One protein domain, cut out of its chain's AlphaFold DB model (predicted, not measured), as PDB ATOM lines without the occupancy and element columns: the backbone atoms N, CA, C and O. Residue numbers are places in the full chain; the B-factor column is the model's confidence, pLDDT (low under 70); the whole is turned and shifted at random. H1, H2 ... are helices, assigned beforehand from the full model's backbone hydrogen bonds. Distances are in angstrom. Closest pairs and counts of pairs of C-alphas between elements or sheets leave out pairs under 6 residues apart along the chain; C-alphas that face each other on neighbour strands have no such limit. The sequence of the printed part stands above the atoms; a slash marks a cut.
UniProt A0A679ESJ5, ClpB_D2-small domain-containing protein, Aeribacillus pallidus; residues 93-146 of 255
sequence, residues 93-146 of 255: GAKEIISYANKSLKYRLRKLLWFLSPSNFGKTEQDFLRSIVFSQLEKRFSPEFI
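What this domain is: This is residues 93 to 146 of the 255 residues of the protein "ClpB_D2-small domain-containing protein" of Aeribacillus pallidus (UniProt A0A679ESJ5). What shape does the backbone make? It is a small open frame of helices: H1 and H3 run side by side in opposite ways, and H2 stands crosswise to both, near the last residues of H1 and the first of H3. H3 runs on past H1 to the far end, where the short H4 makes a small head, while residues 101 to 106 stick out at the corner between H1 and H2. What is it made of, and how large is it? The printed part has 54 residues with four named helices, in the order H1, H2, H3, H4, and no named strand, and its class is all helix. It is only just loose, close to compact, with a radius of gyration of the C-alphas of 12.2 A and spans of 33 by 26 by 14 A.

How they stand to each other: How do the first two helices stand? H1, residues 94 to 101, and H2, residues 105 to 116, are close but not clearly touching, their closest C-alphas, those of Tyr 100 and Tyr 107, being 5.9 A apart. Their lines are about perpendicular, at 90 degrees. Where does the longest helix come in? H3, residues 125 to 140, touches H1 with residues 129 to 133 alone; the closest C-alphas, of Ile 97 and Leu 129, are 6.8 A apart, and the two run opposite ways at a shallow tilt of 32 degrees. H3 is close to H2 but not clearly touching, about perpendicular at 76 degrees, with the C-alphas of Lys 111 and Phe 128 closest at 7.7 A. And the last helix? H4, residues 143 to 146, is close to H3 but not clearly touching, the closest C-alphas, of Leu 137 and Ile 146, being 7.8 A apart. H4 is apart from H1 and from H2. What do the backbone N and O atoms show? Every O i to N i+4 pair is within hydrogen-bond range in H1 and H2, and 10 of 12 are in H3; H4 is too short for such a pair.

Where its parts are: Where does H1 begin? Its C-alpha 94 is at (-32.492, 194.078, 9.301), and H1 measures 10.5 A from first to last C-alpha. How long are H2 and H3? H2 measures 16.5 A and H3 23.7 A, with C-alpha 125 at (-17.631, 194.039, 5.224). Where does H4 end? After 5.0 A it ends at C-alpha 146, at (-25.758, 191.376, 24.999).

The domain as a whole: How far does it reach? The two C-alphas farthest apart, those of Leu 105 and Glu 144, are 35.7 A apart. Is the printed part unbroken? It has no cut; the links from H1 to H2 and from H3 to H4 are tight, and the link from H2 to H3, 8 residues, is short. Where is the model's confidence low? The pLDDT is under 70 at residues 100 to 104 and 106 to 107, and its mean over the printed part is 80.9.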
ATOM      1  N   GLY A  93     -31.895 195.624  13.237       83.94
ATOM      2  CA  GLY A  93     -30.868 195.963  12.255       83.94
ATOM      3  C   GLY A  93     -31.153 195.448  10.839       83.94
ATOM      4  O   GLY A  93     -30.445 195.832   9.909       83.94
ATOM      5  N   ALA A  94     -32.188 194.625  10.623       82.94
ATOM      6  CA  ALA A  94     -32.492 194.078   9.301       82.94
ATOM      7  C   ALA A  94     -32.873 195.178   8.295       82.94
ATOM      8  O   ALA A  94     -32.399 195.176   7.157       82.94
ATOM      9  N   LYS A  95     -33.695 196.154   8.711       80.19
ATOM     10  CA  LYS A  95     -34.095 197.286   7.854       80.19
ATOM     11  C   LYS A  95     -32.895 198.139   7.479       80.19
ATOM     12  O   LYS A  95     -32.771 198.545   6.324       80.19
ATOM     13  N   GLU A  96     -32.019 198.397   8.440       79.88
ATOM     14  CA  GLU A  96     -30.783 199.133   8.254       79.88
ATOM     15  C   GLU A  96     -29.915 198.399   7.241       79.88
ATOM     16  O   GLU A  96     -29.637 198.970   6.190       79.88
ATOM     17  N   ILE A  97     -29.583 197.126   7.483       78.38
ATOM     18  CA  ILE A  97     -28.778 196.289   6.578       78.38
ATOM     19  C   ILE A  97     -29.341 196.306   5.147       78.38
ATOM     20  O   ILE A  97     -28.595 196.541   4.196       78.38
ATOM     21  N   ILE A  98     -30.655 196.122   4.977       74.94
ATOM     22  CA  ILE A  98     -31.305 196.168   3.656       74.94
ATOM     23  C   ILE A  98     -31.166 197.558   3.019       74.94
ATOM     24  O   ILE A  98     -30.887 197.680   1.825       74.94
ATOM     25  N   SER A  99     -31.336 198.616   3.810       71.62
ATOM     26  CA  SER A  99     -31.183 199.996   3.345       71.62
ATOM     27  C   SER A  99     -29.747 200.283   2.893       71.62
ATOM     28  O   SER A  99     -29.562 200.939   1.867       71.62
ATOM     29  N   TYR A 100     -28.739 199.733   3.582       67.50
ATOM     30  CA  TYR A 100     -27.338 199.789   3.149       67.50
ATOM     31  C   TYR A 100     -27.092 199.019   1.848       67.50
ATOM     32  O   TYR A 100     -26.345 199.496   0.992       67.50
ATOM     33  N   ALA A 101     -27.736 197.864   1.665       65.62
ATOM     34  CA  ALA A 101     -27.604 197.058   0.453       65.62
ATOM     35  C   ALA A 101     -28.139 197.773  -0.808       65.62
ATOM     36  O   ALA A 101     -27.645 197.533  -1.909       65.62
ATOM     37  N   ASN A 102     -29.085 198.710  -0.664       65.94
ATOM     38  CA  ASN A 102     -29.739 199.425  -1.773       65.94
ATOM     39  C   ASN A 102     -28.913 200.559  -2.428       65.94
ATOM     40  O   ASN A 102     -29.472 201.409  -3.117       65.94
ATOM     41  N   LYS A 103     -27.580 200.572  -2.275       60.22
ATOM     42  CA  LYS A 103     -26.619 201.385  -3.064       60.22
ATOM     43  C   LYS A 103     -26.870 202.910  -3.140       60.22
ATOM     44  O   LYS A 103     -26.340 203.558  -4.040       60.22
ATOM     45  N   SER A 104     -27.600 203.528  -2.208       64.00
ATOM     46  CA  SER A 104     -27.699 204.999  -2.172       64.00
ATOM     47  C   SER A 104     -26.328 205.646  -1.897       64.00
ATOM     48  O   SER A 104     -25.525 205.123  -1.116       64.00
ATOM     49  N   LEU A 105     -26.050 206.791  -2.534       72.19
ATOM     50  CA  LEU A 105     -24.766 207.513  -2.484       72.19
ATOM     51  C   LEU A 105     -24.291 207.780  -1.043       72.19
ATOM     52  O   LEU A 105     -23.118 207.593  -0.721       72.19
ATOM     53  N   LYS A 106     -25.231 208.104  -0.144       68.69
ATOM     54  CA  LYS A 106     -24.993 208.318   1.294       68.69
ATOM     55  C   LYS A 106     -24.362 207.100   1.986       68.69
ATOM     56  O   LYS A 106     -23.546 207.255   2.892       68.69
ATOM     57  N   TYR A 107     -24.711 205.886   1.560       69.06
ATOM     58  CA  TYR A 107     -24.192 204.652   2.152       69.06
ATOM     59  C   TYR A 107     -22.808 204.289   1.628       69.06
ATOM     60  O   TYR A 107     -21.975 203.846   2.416       69.06
ATOM     61  N   ARG A 108     -22.523 204.537   0.340       71.44
ATOM     62  CA  ARG A 108     -21.159 204.395  -0.200       71.44
ATOM     63  C   ARG A 108     -20.188 205.315   0.537       71.44
ATOM     64  O   ARG A 108     -19.110 204.864   0.904       71.44
ATOM     65  N   LEU A 109     -20.615 206.547   0.824       77.31
ATOM     66  CA  LEU A 109     -19.850 207.505   1.625       77.31
ATOM     67  C   LEU A 109     -19.643 207.020   3.066       77.31
ATOM     68  O   LEU A 109     -18.509 206.993   3.526       77.31
ATOM     69  N   ARG A 110     -20.691 206.565   3.774       76.75
ATOM     70  CA  ARG A 110     -20.535 206.017   5.141       76.75
ATOM     71  C   ARG A 110     -19.637 204.785   5.201       76.75
ATOM     72  O   ARG A 110     -18.836 204.690   6.124       76.75
ATOM     73  N   LYS A 111     -19.765 203.861   4.244       77.69
ATOM     74  CA  LYS A 111     -18.890 202.685   4.140       77.69
ATOM     75  C   LYS A 111     -17.445 203.146   3.943       77.69
ATOM     76  O   LYS A 111     -16.588 202.779   4.733       77.69
ATOM     77  N   LEU A 112     -17.199 204.013   2.959       79.00
ATOM     78  CA  LEU A 112     -15.872 204.559   2.676       79.00
ATOM     79  C   LEU A 112     -15.255 205.238   3.908       79.00
ATOM     80  O   LEU A 112     -14.148 204.888   4.290       79.00
ATOM     81  N   LEU A 113     -15.987 206.137   4.571       82.69
ATOM     82  CA  LEU A 113     -15.521 206.824   5.783       82.69
ATOM     83  C   LEU A 113     -15.192 205.853   6.924       82.69
ATOM     84  O   LEU A 113     -14.209 206.051   7.630       82.69
ATOM     85  N   TRP A 114     -15.989 204.794   7.100       80.38
ATOM     86  CA  TRP A 114     -15.727 203.779   8.117       80.38
ATOM     87  C   TRP A 114     -14.438 202.998   7.827       80.38
ATOM     88  O   TRP A 114     -13.636 202.824   8.739       80.38
ATOM     89  N   PHE A 115     -14.208 202.594   6.570       78.62
ATOM     90  CA  PHE A 115     -12.983 201.897   6.148       78.62
ATOM     91  C   PHE A 115     -11.738 202.801   6.141       78.62
ATOM     92  O   PHE A 115     -10.636 202.306   6.347       78.62
ATOM     93  N   LEU A 116     -11.899 204.111   5.922       81.81
ATOM     94  CA  LEU A 116     -10.811 205.094   6.001       81.81
ATOM     95  C   LEU A 116     -10.378 205.399   7.443       81.81
ATOM     96  O   LEU A 116      -9.330 206.005   7.652       81.81
ATOM     97  N   SER A 117     -11.175 205.012   8.443       81.94
ATOM     98  CA  SER A 117     -10.828 205.244   9.842       81.94
ATOM     99  C   SER A 117      -9.664 204.336  10.277       81.94
ATOM    100  O   SER A 117      -9.750 203.120  10.074       81.94
ATOM    101  N   PRO A 118      -8.613 204.870  10.935       74.88
ATOM    102  CA  PRO A 118      -7.454 204.083  11.372       74.88
ATOM    103  C   PRO A 118      -7.810 202.888  12.269       74.88
ATOM    104  O   PRO A 118      -7.155 201.853  12.217       74.88
ATOM    105  N   SER A 119      -8.887 202.995  13.054       77.81
ATOM    106  CA  SER A 119      -9.369 201.939  13.960       77.81
ATOM    107  C   SER A 119     -10.056 200.758  13.255       77.81
ATOM    108  O   SER A 119     -10.382 199.755  13.898       77.81
ATOM    109  N   ASN A 120     -10.298 200.861  11.944       80.94
ATOM    110  CA  ASN A 120     -10.963 199.835  11.138       80.94
ATOM    111  C   ASN A 120     -10.065 199.254  10.037       80.94
ATOM    112  O   ASN A 120     -10.552 198.536   9.162       80.94
ATOM    113  N   PHE A 121      -8.760 199.532  10.083       74.38
ATOM    114  CA  PHE A 121      -7.805 198.992   9.122       74.38
ATOM    115  C   PHE A 121      -7.798 197.453   9.171       74.38
ATOM    116  O   PHE A 121      -7.725 196.859  10.243       74.38
ATOM    117  N   GLY A 122      -7.932 196.803   8.011       75.44
ATOM    118  CA  GLY A 122      -7.995 195.338   7.898       75.44
ATOM    119  C   GLY A 122      -9.345 194.691   8.246       75.44
ATOM    120  O   GLY A 122      -9.480 193.479   8.091       75.44
ATOM    121  N   LYS A 123     -10.359 195.458   8.673       81.31
ATOM    122  CA  LYS A 123     -11.699 194.910   8.940       81.31
ATOM    123  C   LYS A 123     -12.440 194.575   7.647       81.31
ATOM    124  O   LYS A 123     -12.174 195.142   6.591       81.31
ATOM    125  N   THR A 124     -13.390 193.654   7.730       82.56
ATOM    126  CA  THR A 124     -14.171 193.158   6.592       82.56
ATOM    127  C   THR A 124     -15.519 193.872   6.458       82.56
ATOM    128  O   THR A 124     -15.963 194.630   7.321       82.56
ATOM    129  N   GLU A 125     -16.236 193.602   5.364       77.62
ATOM    130  CA  GLU A 125     -17.631 194.039   5.224       77.62
ATOM    131  C   GLU A 125     -18.549 193.433   6.299       77.62
ATOM    132  O   GLU A 125     -19.513 194.081   6.709       77.62
ATOM    133  N   GLN A 126     -18.242 192.231   6.798       80.06
ATOM    134  CA  GLN A 126     -19.005 191.615   7.885       80.06
ATOM    135  C   GLN A 126     -18.864 192.406   9.186       80.06
ATOM    136  O   GLN A 126     -19.864 192.623   9.866       80.06
ATOM    137  N   ASP A 127     -17.669 192.916   9.486       84.00
ATOM    138  CA  ASP A 127     -17.429 193.751  10.669       84.00
ATOM    139  C   ASP A 127     -18.205 195.072  10.600       84.00
ATOM    140  O   ASP A 127     -18.768 195.533  11.597       84.00
ATOM    141  N   PHE A 128     -18.317 195.653   9.402       83.12
ATOM    142  CA  PHE A 128     -19.161 196.826   9.185       83.12
ATOM    143  C   PHE A 128     -20.644 196.518   9.442       83.12
ATOM    144  O   PHE A 128     -21.300 197.252  10.185       83.12
ATOM    145  N   LEU A 129     -21.177 195.423   8.884       82.88
ATOM    146  CA  LEU A 129     -22.570 195.017   9.128       82.88
ATOM    147  C   LEU A 129     -22.820 194.713  10.607       82.88
ATOM    148  O   LEU A 129     -23.841 195.131  11.154       82.88
ATOM    149  N   ARG A 130     -21.862 194.056  11.268       85.62
ATOM    150  CA  ARG A 130     -21.891 193.794  12.706       85.62
ATOM    151  C   ARG A 130     -21.998 195.093  13.494       85.62
ATOM    152  O   ARG A 130     -22.889 195.201  14.325       85.62
ATOM    153  N   SER A 131     -21.199 196.112  13.170       86.69
ATOM    154  CA  SER A 131     -21.271 197.410  13.861       86.69
ATOM    155  C   SER A 131     -22.654 198.072  13.765       86.69
ATOM    156  O   SER A 131     -23.147 198.635  14.742       86.69
ATOM    157  N   ILE A 132     -23.324 197.949  12.614       85.44
ATOM    158  CA  ILE A 132     -24.684 198.466  12.419       85.44
ATOM    159  C   ILE A 132     -25.671 197.711  13.309       85.44
ATOM    160  O   ILE A 132     -26.472 198.350  13.989       85.44
ATOM    161  N   VAL A 133     -25.611 196.376  13.326       88.00
ATOM    162  CA  VAL A 133     -26.510 195.553  14.150       88.00
ATOM    163  C   VAL A 133     -26.294 195.828  15.632       88.00
ATOM    164  O   VAL A 133     -27.266 196.100  16.327       88.00
ATOM    165  N   PHE A 134     -25.043 195.854  16.099       89.25
ATOM    166  CA  PHE A 134     -24.715 196.144  17.499       89.25
ATOM    167  C   PHE A 134     -25.242 197.516  17.934       89.25
ATOM    168  O   PHE A 134     -25.927 197.601  18.948       89.25
ATOM    169  N   SER A 135     -25.080 198.555  17.105       89.56
ATOM    170  CA  SER A 135     -25.627 199.890  17.407       89.56
ATOM    171  C   SER A 135     -27.158 199.940  17.527       89.56
ATOM    172  O   SER A 135     -27.702 200.884  18.096       89.56
ATOM    173  N   GLN A 136     -27.873 198.969  16.948       90.38
ATOM    174  CA  GLN A 136     -29.328 198.863  17.075       90.38
ATOM    175  C   GLN A 136     -29.730 197.934  18.223       90.38
ATOM    176  O   GLN A 136     -30.731 198.203  18.883       90.38
ATOM    177  N   LEU A 137     -28.951 196.881  18.492       91.06
ATOM    178  CA  LEU A 137     -29.144 196.011  19.652       91.06
ATOM    179  C   LEU A 137     -29.008 196.801  20.956       91.06
ATOM    180  O   LEU A 137     -29.904 196.712  21.787       91.06
ATOM    181  N   GLU A 138     -27.979 197.642  21.088       91.31
ATOM    182  CA  GLU A 138     -27.735 198.476  22.281       91.31
ATOM    183  C   GLU A 138     -28.851 199.493  22.570       91.31
ATOM    184  O   GLU A 138     -28.970 199.990  23.686       91.31
ATOM    185  N   LYS A 139     -29.704 199.804  21.585       91.81
ATOM    186  CA  LYS A 139     -30.882 200.660  21.805       91.81
ATOM    187  C   LYS A 139     -32.056 199.909  22.424       91.81
ATOM    188  O   LYS A 139     -32.927 200.551  23.006       91.81
ATOM    189  N   ARG A 140     -32.135 198.587  22.232       91.62
ATOM    190  CA  ARG A 140     -33.237 197.749  22.738       91.62
ATOM    191  C   ARG A 140     -32.840 196.953  23.975       91.62
ATOM    192  O   ARG A 140     -33.676 196.785  24.856       91.62
ATOM    193  N   PHE A 141     -31.612 196.452  24.017       93.31
ATOM    194  CA  PHE A 141     -31.113 195.561  25.055       93.31
ATOM    195  C   PHE A 141     -29.947 196.201  25.800       93.31
ATOM    196  O   PHE A 141     -29.147 196.929  25.214       93.31
ATOM    197  N   SER A 142     -29.843 195.907  27.096       93.12
ATOM    198  CA  SER A 142     -28.720 196.365  27.907       93.12
ATOM    199  C   SER A 142     -27.412 195.690  27.463       93.12
ATOM    200  O   SER A 142     -27.434 194.537  27.015       93.12
ATOM    201  N   PRO A 143     -26.253 196.355  27.634       91.88
ATOM    202  CA  PRO A 143     -24.952 195.733  27.388       91.88
ATOM    203  C   PRO A 143     -24.752 194.446  28.194       91.88
ATOM    204  O   PRO A 143     -24.181 193.489  27.687       91.88
ATOM    205  N   GLU A 144     -25.276 194.396  29.421       93.50
ATOM    206  CA  GLU A 144     -25.253 193.203  30.270       93.50
ATOM    207  C   GLU A 144     -25.893 191.998  29.575       93.50
ATOM    208  O   GLU A 144     -25.280 190.939  29.512       93.50
ATOM    209  N   PHE A 145     -27.078 192.176  28.986       93.62
ATOM    210  CA  PHE A 145     -27.773 191.114  28.268       93.62
ATOM    211  C   PHE A 145     -27.029 190.684  27.000       93.62
ATOM    212  O   PHE A 145     -26.890 189.494  26.732       93.62
ATOM    213  N   ILE A 146     -26.509 191.647  26.234       93.06
ATOM    214  CA  ILE A 146     -25.758 191.376  24.999       93.06
ATOM    215  C   ILE A 146     -24.464 190.604  25.298       93.06
ATOM    216  O   ILE A 146     -24.102 189.697  24.553       93.06
TER     217      ILE A 146